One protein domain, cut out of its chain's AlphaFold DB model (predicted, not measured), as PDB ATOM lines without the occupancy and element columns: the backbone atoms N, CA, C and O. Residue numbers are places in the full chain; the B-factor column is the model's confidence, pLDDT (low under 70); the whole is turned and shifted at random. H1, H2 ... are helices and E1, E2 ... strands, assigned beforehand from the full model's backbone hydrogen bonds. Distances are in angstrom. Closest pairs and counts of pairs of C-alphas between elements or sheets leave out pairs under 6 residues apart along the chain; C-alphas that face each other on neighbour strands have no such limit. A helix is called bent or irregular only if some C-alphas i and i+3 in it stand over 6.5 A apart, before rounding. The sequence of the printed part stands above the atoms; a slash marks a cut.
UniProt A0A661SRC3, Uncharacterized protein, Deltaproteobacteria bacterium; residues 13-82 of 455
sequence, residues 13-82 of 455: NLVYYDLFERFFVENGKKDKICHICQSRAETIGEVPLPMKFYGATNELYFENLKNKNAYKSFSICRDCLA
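What this domain is: This is residues 13 to 82 of the 455 residues of an uncharacterized protein of Deltaproteobacteria bacterium (UniProt A0A661SRC3). A small two-stranded hairpin, E1 and E2, has a helix at either side of E2's far end: H1, which reaches E2 with residues 23 to 27, and the short H2; from E2 a wide loop of residues 45 to 77 swings out and folds back to the hairpin, with residues 51 to 59 sticking out. H1's first residue and this loop make the two ends of the long axis. The printed part has 70 residues with two named helices and two named strands, in the order H1, E1, E2, H2, and the sheet E1 - E2 is antiparallel. The class is mixed, helices and strands, though under half of the residues are in named elements. The whole is compact by its radius of gyration of the C-alphas, 12.6 A, yet elongated in outline, spanning 39 by 25 by 21 A.

Where its parts are: Find C-alpha 13 at (4.907, -7.160, -55.812); from there H1 runs through residues 13 to 27, 19.2 A from first to last C-alpha. It is irregular: C-alphas 19 and 22 are 7.1 A apart. Next look at C-alpha 29 at (-15.449, -1.084, -48.741), where E1, residues 29 to 33, begins; it is 9.8 A long. E2, residues 40 to 44, follows and is 12.2 A long. After the long unnamed stretch comes H2, residues 78 to 82, 6.1 A long, ending at C-alpha 82 at (-0.032, -3.691, -42.421).

How they stand to each other: Start at the hairpin of E1 and E2, antiparallel neighbours with 119 degrees between their directions. C-alphas 30 and 42 face each other at 4.3 A, and you will find N 29 and O 43 within hydrogen-bond range at 2.8 A, as are N 41 and O 32 at 2.9 A. Residues 43 to 44 of E2 also pair, antiparallel, with residues 76 to 77. The closest C-alphas of H1 and E2 are those of Asn 27 and Ile 44, 6.0 A apart. Those of E2 and H2 are Thr 43 and Arg 78, 6.9 A apart. H1 and H2 are close but not clearly touching, with the C-alphas of Phe 24 and Arg 78 the closest at 7.8 A. E1 and H2 are apart. In H2 the O i to N i+4 pair is within hydrogen-bond range; in H1, 8 of 11 are.

The domain as a whole: Look for the two C-alphas farthest apart at Asn 13 and Glu 59, 39.7 A. The printed part has no cut. The link from H1 to E1 is tight, that from E1 to E2 short, and that from E2 to H2, 33 residues, long. Residues 51 to 59 stand free. Mean pLDDT of the printed part is 78.6, and residues 50 to 68 are under 70.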
ATOM      1  N   ASN A  13       6.224  -7.715 -55.505       89.56
ATOM      2  CA  ASN A  13       4.907  -7.160 -55.812       89.56
ATOM      3  C   ASN A  13       3.831  -8.247 -55.905       89.56
ATOM      4  O   ASN A  13       2.730  -8.057 -55.396       89.56
ATOM      5  N   LEU A  14       4.145  -9.392 -56.516       91.38
ATOM      6  CA  LEU A  14       3.209 -10.508 -56.644       91.38
ATOM      7  C   LEU A  14       2.893 -11.136 -55.279       91.38
ATOM      8  O   LEU A  14       1.733 -11.395 -54.968       91.38
ATOM      9  N   VAL A  15       3.908 -11.298 -54.427       88.81
ATOM     10  CA  VAL A  15       3.746 -11.768 -53.042       88.81
ATOM     11  C   VAL A  15       2.978 -10.750 -52.195       88.81
ATOM     12  O   VAL A  15       2.106 -11.139 -51.422       88.81
ATOM     13  N   TYR A  16       3.267  -9.453 -52.332       88.19
ATOM     14  CA  TYR A  16       2.521  -8.393 -51.651       88.19
ATOM     15  C   TYR A  16       1.055  -8.387 -52.081       88.19
ATOM     16  O   TYR A  16       0.164  -8.291 -51.240       88.19
ATOM     17  N   TYR A  17       0.796  -8.548 -53.378       90.88
ATOM     18  CA  TYR A  17      -0.562  -8.637 -53.881       90.88
ATOM     19  C   TYR A  17      -1.306  -9.818 -53.258       90.88
ATOM     20  O   TYR A  17      -2.343  -9.615 -52.634       90.88
ATOM     21  N   ASP A  18      -0.754 -11.029 -53.352       86.62
ATOM     22  CA  ASP A  18      -1.428 -12.239 -52.873       86.62
ATOM     23  C   ASP A  18      -1.616 -12.264 -51.347       86.62
ATOM     24  O   ASP A  18      -2.674 -12.653 -50.852       86.62
ATOM     25  N   LEU A  19      -0.615 -11.807 -50.587       83.19
ATOM     26  CA  LEU A  19      -0.652 -11.842 -49.122       83.19
ATOM     27  C   LEU A  19      -1.348 -10.634 -48.481       83.19
ATOM     28  O   LEU A  19      -1.618 -10.686 -47.278       83.19
ATOM     29  N   PHE A  20      -1.588  -9.545 -49.220       88.19
ATOM     30  CA  PHE A  20      -2.084  -8.290 -48.651       88.19
ATOM     31  C   PHE A  20      -3.089  -7.551 -49.549       88.19
ATOM     32  O   PHE A  20      -4.244  -7.383 -49.157       88.19
ATOM     33  N   GLU A  21      -2.682  -7.099 -50.738       90.00
ATOM     34  CA  GLU A  21      -3.505  -6.167 -51.534       90.00
ATOM     35  C   GLU A  21      -4.793  -6.818 -52.063       90.00
ATOM     36  O   GLU A  21      -5.839  -6.169 -52.137       90.00
ATOM     37  N   ARG A  22      -4.749  -8.122 -52.367       90.06
ATOM     38  CA  ARG A  22      -5.881  -8.896 -52.893       90.06
ATOM     39  C   ARG A  22      -7.137  -8.753 -52.031       90.06
ATOM     40  O   ARG A  22      -8.232  -8.606 -52.568       90.06
ATOM     41  N   PHE A  23      -6.992  -8.705 -50.706       88.75
ATOM     42  CA  PHE A  23      -8.126  -8.569 -49.788       88.75
ATOM     43  C   PHE A  23      -8.876  -7.243 -49.960       88.75
ATOM     44  O   PHE A  23     -10.105  -7.217 -49.870       88.75
ATOM     45  N   PHE A  24      -8.163  -6.152 -50.246       91.12
ATOM     46  CA  PHE A  24      -8.773  -4.847 -50.505       91.12
ATOM     47  C   PHE A  24      -9.371  -4.768 -51.909       91.12
ATOM     48  O   PHE A  24     -10.458  -4.218 -52.067       91.12
ATOM     49  N   VAL A  25      -8.721  -5.372 -52.906       90.38
ATOM     50  CA  VAL A  25      -9.247  -5.427 -54.279       90.38
ATOM     51  C   VAL A  25     -10.547  -6.234 -54.351       90.38
ATOM     52  O   VAL A  25     -11.508  -5.799 -54.980       90.38
ATOM     53  N   GLU A  26     -10.602  -7.391 -53.690       87.00
ATOM     54  CA  GLU A  26     -11.759  -8.293 -53.742       87.00
ATOM     55  C   GLU A  26     -12.898  -7.844 -52.814       87.00
ATOM     56  O   GLU A  26     -14.072  -7.913 -53.184       87.00
ATOM     57  N   ASN A  27     -12.572  -7.384 -51.600       86.12
ATOM     58  CA  ASN A  27     -13.556  -7.205 -50.526       86.12
ATOM     59  C   ASN A  27     -13.623  -5.785 -49.947       86.12
ATOM     60  O   ASN A  27     -14.453  -5.533 -49.064       86.12
ATOM     61  N   GLY A  28     -12.809  -4.854 -50.452       87.81
ATOM     62  CA  GLY A  28     -12.725  -3.477 -49.974       87.81
ATOM     63  C   GLY A  28     -14.068  -2.746 -49.972       87.81
ATOM     64  O   GLY A  28     -14.904  -2.871 -50.875       87.81
ATOM     65  N   LYS A  29     -14.297  -1.969 -48.914       89.25
ATOM     66  CA  LYS A  29     -15.449  -1.084 -48.741       89.25
ATOM     67  C   LYS A  29     -14.946   0.338 -48.566       89.25
ATOM     68  O   LYS A  29     -14.281   0.653 -47.583       89.25
ATOM     69  N   LYS A  30     -15.289   1.200 -49.520       92.00
ATOM     70  CA  LYS A  30     -14.922   2.619 -49.502       92.00
ATOM     71  C   LYS A  30     -15.704   3.390 -48.436       92.00
ATOM     72  O   LYS A  30     -16.860   3.058 -48.155       92.00
ATOM     73  N   ASP A  31     -15.065   4.432 -47.906       90.81
ATOM     74  CA  ASP A  31     -15.627   5.378 -46.931       90.81
ATOM     75  C   ASP A  31     -16.309   4.672 -45.744       90.81
ATOM     76  O   ASP A  31     -17.510   4.805 -45.476       90.81
ATOM     77  N   LYS A  32     -15.529   3.828 -45.063       92.12
ATOM     78  CA  LYS A  32     -15.917   3.160 -43.818       92.12
ATOM     79  C   LYS A  32     -14.947   3.530 -42.709       92.12
ATOM     80  O   LYS A  32     -13.797   3.869 -42.962       92.12
ATOM     81  N   ILE A  33     -15.429   3.461 -41.474       91.94
ATOM     82  CA  ILE A  33     -14.614   3.727 -40.289       91.94
ATOM     83  C   ILE A  33     -13.712   2.514 -40.053       91.94
ATOM     84  O   ILE A  33     -14.188   1.380 -40.068       91.94
ATOM     85  N   CYS A  34     -12.415   2.735 -39.872       92.69
ATOM     86  CA  CYS A  34     -11.497   1.729 -39.349       92.69
ATOM     87  C   CYS A  34     -11.664   1.644 -37.829       92.69
ATOM     88  O   CYS A  34     -11.499   2.647 -37.144       92.69
ATOM     89  N   HIS A  35     -11.943   0.467 -37.270       91.88
ATOM     90  CA  HIS A  35     -12.131   0.318 -35.821       91.88
ATOM     91  C   HIS A  35     -10.823   0.356 -35.012       91.88
ATOM     92  O   HIS A  35     -10.877   0.375 -33.786       91.88
ATOM     93  N   ILE A  36      -9.662   0.387 -35.677       90.38
ATOM     94  CA  ILE A  36      -8.358   0.554 -35.020       90.38
ATOM     95  C   ILE A  36      -8.004   2.041 -34.911       90.38
ATOM     96  O   ILE A  36      -7.934   2.569 -33.808       90.38
ATOM     97  N   CYS A  37      -7.825   2.734 -36.040       93.69
ATOM     98  CA  CYS A  37      -7.392   4.138 -36.050       93.69
ATOM     99  C   CYS A  37      -8.536   5.162 -36.089       93.69
ATOM    100  O   CYS A  37      -8.272   6.360 -36.092       93.69
ATOM    101  N   GLN A  38      -9.796   4.718 -36.149       94.88
ATOM    102  CA  GLN A  38     -11.007   5.557 -36.190       94.88
ATOM    103  C   GLN A  38     -11.141   6.469 -37.424       94.88
ATOM    104  O   GLN A  38     -12.113   7.216 -37.537       94.88
ATOM    105  N   SER A  39     -10.222   6.394 -38.391       95.00
ATOM    106  CA  SER A  39     -10.301   7.182 -39.624       95.00
ATOM    107  C   SER A  39     -11.301   6.591 -40.624       95.00
ATOM    108  O   SER A  39     -11.563   5.383 -40.647       95.00
ATOM    109  N   ARG A  40     -11.872   7.454 -41.474       94.88
ATOM    110  CA  ARG A  40     -12.643   7.031 -42.651       94.88
ATOM    111  C   ARG A  40     -11.683   6.688 -43.783       94.88
ATOM    112  O   ARG A  40     -10.950   7.552 -44.253       94.88
ATOM    113  N   ALA A  41     -11.707   5.436 -44.223       94.50
ATOM    114  CA  ALA A  41     -10.830   4.916 -45.266       94.50
ATOM    115  C   ALA A  41     -11.506   3.772 -46.039       94.50
ATOM    116  O   ALA A  41     -12.651   3.397 -45.770       94.50
ATOM    117  N   GLU A  42     -10.797   3.211 -47.020       94.75
ATOM    118  CA  GLU A  42     -11.141   1.893 -47.551       94.75
ATOM    119  C   GLU A  42     -10.806   0.821 -46.508       94.75
ATOM    120  O   GLU A  42      -9.683   0.767 -46.001       94.75
ATOM    121  N   THR A  43     -11.783  -0.024 -46.177       92.12
ATOM    122  CA  THR A  43     -11.623  -1.073 -45.165       92.12
ATOM    123  C   THR A  43     -12.097  -2.434 -45.651       92.12
ATOM    124  O   THR A  43     -12.899  -2.543 -46.581       92.12
ATOM    125  N   ILE A  44     -11.620  -3.484 -44.990       90.12
ATOM    126  CA  ILE A  44     -12.105  -4.857 -45.156       90.12
ATOM    127  C   ILE A  44     -12.761  -5.334 -43.862       90.12
ATOM    128  O   ILE A  44     -12.356  -4.928 -42.772       90.12
ATOM    129  N   GLY A  45     -13.783  -6.183 -43.991       79.44
ATOM    130  CA  GLY A  45     -14.457  -6.819 -42.853       79.44
ATOM    131  C   GLY A  45     -13.948  -8.225 -42.529       79.44
ATOM    132  O   GLY A  45     -14.021  -8.666 -41.388       79.44
ATOM    133  N   GLU A  46     -13.418  -8.930 -43.530       78.81
ATOM    134  CA  GLU A  46     -12.787 -10.238 -43.361       78.81
ATOM    135  C   GLU A  46     -11.275 -10.032 -43.262       78.81
ATOM    136  O   GLU A  46     -10.606  -9.747 -44.253       78.81
ATOM    137  N   VAL A  47     -10.749 -10.091 -42.039       76.81
ATOM    138  CA  VAL A  47      -9.350  -9.757 -41.766       76.81
ATOM    139  C   VAL A  47      -8.471 -10.998 -41.938       76.81
ATOM    140  O   VAL A  47      -8.680 -11.987 -41.228       76.81
ATOM    141  N   PRO A  48      -7.459 -10.967 -42.823       78.00
ATOM    142  CA  PRO A  48      -6.595 -12.109 -43.106       78.00
ATOM    143  C   PRO A  48      -5.515 -12.277 -42.030       78.00
ATOM    144  O   PRO A  48      -4.322 -12.106 -42.275       78.00
ATOM    145  N   LEU A  49      -5.926 -12.588 -40.801       74.94
ATOM    146  CA  LEU A  49      -4.984 -12.783 -39.703       74.94
ATOM    147  C   LEU A  49      -4.157 -14.069 -39.926       74.94
ATOM    148  O   LEU A  49      -4.734 -15.114 -40.240       74.94
ATOM    149  N   PRO A  50      -2.824 -14.048 -39.703       68.44
ATOM    150  CA  PRO A  50      -1.968 -15.236 -39.814       68.44
ATOM    151  C   PRO A  50      -2.371 -16.338 -38.828       68.44
ATOM    152  O   PRO A  50      -2.117 -17.520 -39.050       68.44
ATOM    153  N   MET A  51      -3.003 -15.938 -37.723       69.12
ATOM    154  CA  MET A  51      -3.516 -16.814 -36.681       69.12
ATOM    155  C   MET A  51      -5.040 -16.795 -36.720       69.12
ATOM    156  O   MET A  51      -5.660 -15.749 -36.538       69.12
ATOM    157  N   LYS A  52      -5.647 -17.964 -36.943       64.19
ATOM    158  CA  LYS A  52      -7.099 -18.128 -36.849       64.19
ATOM    159  C   LYS A  52      -7.478 -18.361 -35.394       64.19
ATOM    160  O   LYS A  52      -7.244 -19.441 -34.858       64.19
ATOM    161  N   PHE A  53      -8.052 -17.344 -34.765       63.38
ATOM    162  CA  PHE A  53      -8.573 -17.436 -33.408       63.38
ATOM    163  C   PHE A  53      -9.941 -18.120 -33.440       63.38
ATOM    164  O   PHE A  53     -10.903 -17.559 -33.962       63.38
ATOM    165  N   TYR A  54     -10.030 -19.340 -32.913       53.69
ATOM    166  CA  TYR A  54     -11.306 -20.032 -32.742       53.69
ATOM    167  C   TYR A  54     -11.795 -19.829 -31.305       53.69
ATOM    168  O   TYR A  54     -11.175 -20.312 -30.360       53.69
ATOM    169  N   GLY A  55     -12.888 -19.086 -31.129       53.12
ATOM    170  CA  GLY A  55     -13.517 -18.865 -29.827       53.12
ATOM    171  C   GLY A  55     -14.934 -19.423 -29.823       53.12
ATOM    172  O   GLY A  55     -15.812 -18.849 -30.454       53.12
ATOM    173  N   ALA A  56     -15.176 -20.522 -29.104       45.19
ATOM    174  CA  ALA A  56     -16.528 -21.070 -28.932       45.19
ATOM    175  C   ALA A  56     -17.348 -20.329 -27.854       45.19
ATOM    176  O   ALA A  56     -18.553 -20.535 -27.751       45.19
ATOM    177  N   THR A  57     -16.696 -19.486 -27.044       47.69
ATOM    178  CA  THR A  57     -17.241 -18.883 -25.815       47.69
ATOM    179  C   THR A  57     -17.276 -17.354 -25.832       47.69
ATOM    180  O   THR A  57     -17.475 -16.747 -24.786       47.69
ATOM    181  N   ASN A  58     -17.050 -16.705 -26.978       49.53
ATOM    182  CA  ASN A  58     -17.209 -15.255 -27.052       49.53
ATOM    183  C   ASN A  58     -18.703 -14.913 -27.013       49.53
ATOM    184  O   ASN A  58     -19.442 -15.284 -27.918       49.53
ATOM    185  N   GLU A  59     -19.127 -14.152 -26.003       44.34
ATOM    186  CA  GLU A  59     -20.466 -13.538 -25.927       44.34
ATOM    187  C   GLU A  59     -20.719 -12.558 -27.093       44.34
ATOM    188  O   GLU A  59     -21.854 -12.208 -27.397       44.34
ATOM    189  N   LEU A  60     -19.655 -12.172 -27.806       46.62
ATOM    190  CA  LEU A  60     -19.665 -11.367 -29.027       46.62
ATOM    191  C   LEU A  60     -19.941 -12.218 -30.281       46.62
ATOM    192  O   LEU A  60     -19.201 -12.144 -31.264       46.62
ATOM    193  N   TYR A  61     -20.988 -13.046 -30.263       45.81
ATOM    194  CA  TYR A  61     -21.502 -13.640 -31.499       45.81
ATOM    195  C   TYR A  61     -22.042 -12.511 -32.382       45.81
ATOM    196  O   TYR A  61     -23.114 -11.962 -32.141       45.81
ATOM    197  N   PHE A  62     -21.276 -12.132 -33.402       54.06
ATOM    198  CA  PHE A  62     -21.717 -11.146 -34.378       54.06
ATOM    199  C   PHE A  62     -22.828 -11.755 -35.247       54.06
ATOM    200  O   PHE A  62     -22.569 -12.615 -36.093       54.06
ATOM    201  N   GLU A  63     -24.072 -11.323 -35.038       37.81
ATOM    202  CA  GLU A  63     -25.193 -11.672 -35.915       37.81
ATOM    203  C   GLU A  63     -24.918 -11.222 -37.365       37.81
ATOM    204  O   GLU A  63     -24.406 -10.130 -37.615       37.81
ATOM    205  N   ASN A  64     -25.317 -12.043 -38.346       42.75
ATOM    206  CA  ASN A  64     -25.302 -11.719 -39.782       42.75
ATOM    207  C   ASN A  64     -23.923 -11.525 -40.464       42.75
ATOM    208  O   ASN A  64     -23.776 -10.670 -41.345       42.75
ATOM    209  N   LEU A  65     -22.944 -12.395 -40.186       51.62
ATOM    210  CA  LEU A  65     -21.693 -12.538 -40.962       51.62
ATOM    211  C   LEU A  65     -21.914 -13.132 -42.378       51.62
ATOM    212  O   LEU A  65     -21.322 -14.138 -42.753       51.62
ATOM    213  N   LYS A  66     -22.755 -12.520 -43.217       54.38
ATOM    214  CA  LYS A  66     -22.587 -12.656 -44.678       54.38
ATOM    215  C   LYS A  66     -21.502 -11.660 -45.096       54.38
ATOM    216  O   LYS A  66     -21.590 -10.503 -44.682       54.38
ATOM    217  N   ASN A  67     -20.537 -12.060 -45.937       59.88
ATOM    218  CA  ASN A  67     -19.366 -11.249 -46.354       59.88
ATOM    219  C   ASN A  67     -19.677  -9.774 -46.654       59.88
ATOM    220  O   ASN A  67     -18.875  -8.887 -46.374       59.88
ATOM    221  N   LYS A  68     -20.877  -9.480 -47.169       66.94
ATOM    222  CA  LYS A  68     -21.314  -8.117 -47.479       66.94
ATOM    223  C   LYS A  68     -21.326  -7.165 -46.273       66.94
ATOM    224  O   LYS A  68     -21.102  -5.983 -46.498       66.94
ATOM    225  N   ASN A  69     -21.569  -7.638 -45.044       73.06
ATOM    226  CA  ASN A  69     -21.770  -6.799 -43.849       73.06
ATOM    227  C   ASN A  69     -20.718  -6.979 -42.741       73.06
ATOM    228  O   ASN A  69     -20.815  -6.282 -41.735       73.06
ATOM    229  N   ALA A  70     -19.714  -7.847 -42.910       71.94
ATOM    230  CA  ALA A  70     -18.706  -8.128 -41.874       71.94
ATOM    231  C   ALA A  70     -17.993  -6.861 -41.352       71.94
ATOM    232  O   ALA A  70     -17.703  -6.750 -40.162       71.94
ATOM    233  N   TYR A  71     -17.824  -5.856 -42.219       76.06
ATOM    234  CA  TYR A  71     -17.238  -4.555 -41.879       76.06
ATOM    235  C   TYR A  71     -18.005  -3.792 -40.783       76.06
ATOM    236  O   TYR A  71     -17.452  -2.884 -40.177       76.06
ATOM    237  N   LYS A  72     -19.284  -4.114 -40.540       77.25
ATOM    238  CA  LYS A  72     -20.080  -3.494 -39.468       77.25
ATOM    239  C   LYS A  72     -19.679  -3.999 -38.082       77.25
ATOM    240  O   LYS A  72     -19.898  -3.299 -37.104       77.25
ATOM    241  N   SER A  73     -19.123  -5.206 -38.008       77.62
ATOM    242  CA  SER A  73     -18.680  -5.843 -36.767       77.62
ATOM    243  C   SER A  73     -17.230  -5.489 -36.467       77.62
ATOM    244  O   SER A  73     -16.900  -5.021 -35.382       77.62
ATOM    245  N   PHE A  74     -16.360  -5.667 -37.459       83.75
ATOM    246  CA  PHE A  74     -14.968  -5.264 -37.385       83.75
ATOM    247  C   PHE A  74     -14.483  -4.836 -38.766       83.75
ATOM    248  O   PHE A  74     -14.650  -5.579 -39.728       83.75
ATOM    249  N   SER A  75     -13.893  -3.650 -38.871       88.62
ATOM    250  CA  SER A  75     -13.325  -3.123 -40.109       88.62
ATOM    251  C   SER A  75     -11.932  -2.569 -39.864       88.62
ATOM    252  O   SER A  75     -11.688  -1.862 -38.885       88.62
ATOM    253  N   ILE A  76     -11.019  -2.858 -40.785       91.44
ATOM    254  CA  ILE A  76      -9.621  -2.423 -40.711       91.44
ATOM    255  C   ILE A  76      -9.194  -1.795 -42.039       91.44
ATOM    256  O   ILE A  76      -9.543  -2.307 -43.106       91.44
ATOM    257  N   CYS A  77      -8.485  -0.665 -41.986       94.31
ATOM    258  CA  CYS A  77      -7.887  -0.038 -43.167       94.31
ATOM    259  C   CYS A  77      -6.550  -0.698 -43.539       94.31
ATOM    260  O   CYS A  77      -6.018  -1.510 -42.779       94.31
ATOM    261  N   ARG A  78      -5.997  -0.337 -44.703       93.62
ATOM    262  CA  ARG A  78      -4.705  -0.856 -45.189       93.62
ATOM    263  C   ARG A  78      -3.580  -0.628 -44.187       93.62
ATOM    264  O   ARG A  78      -2.938  -1.590 -43.784       93.62
ATOM    265  N   ASP A  79      -3.391   0.608 -43.740       93.75
ATOM    266  CA  ASP A  79      -2.261   0.965 -42.875       93.75
ATOM    267  C   ASP A  79      -2.290   0.173 -41.563       93.75
ATOM    268  O   ASP A  79      -1.327  -0.514 -41.220       93.75
ATOM    269  N   CYS A  80      -3.444   0.140 -40.892       92.75
ATOM    270  CA  CYS A  80      -3.602  -0.643 -39.669       92.75
ATOM    271  C   CYS A  80      -3.447  -2.150 -39.908       92.75
ATOM    272  O   CYS A  80      -2.899  -2.845 -39.056       92.75
ATOM    273  N   LEU A  81      -3.910  -2.686 -41.047       91.44
ATOM    274  CA  LEU A  81      -3.692  -4.098 -41.361       91.44
ATOM    275  C   LEU A  81      -2.201  -4.393 -41.528       91.44
ATOM    276  O   LEU A  81      -1.723  -5.401 -41.011       91.44
ATOM    277  N   ALA A  82      -1.465  -3.526 -42.221       91.06
ATOM    278  CA  ALA A  82      -0.032  -3.691 -42.421       91.06
ATOM    279  C   ALA A  82       0.714  -3.695 -41.078       91.06
ATOM    280  O   ALA A  82       1.539  -4.583 -40.842       91.06
TER     281      ALA A  82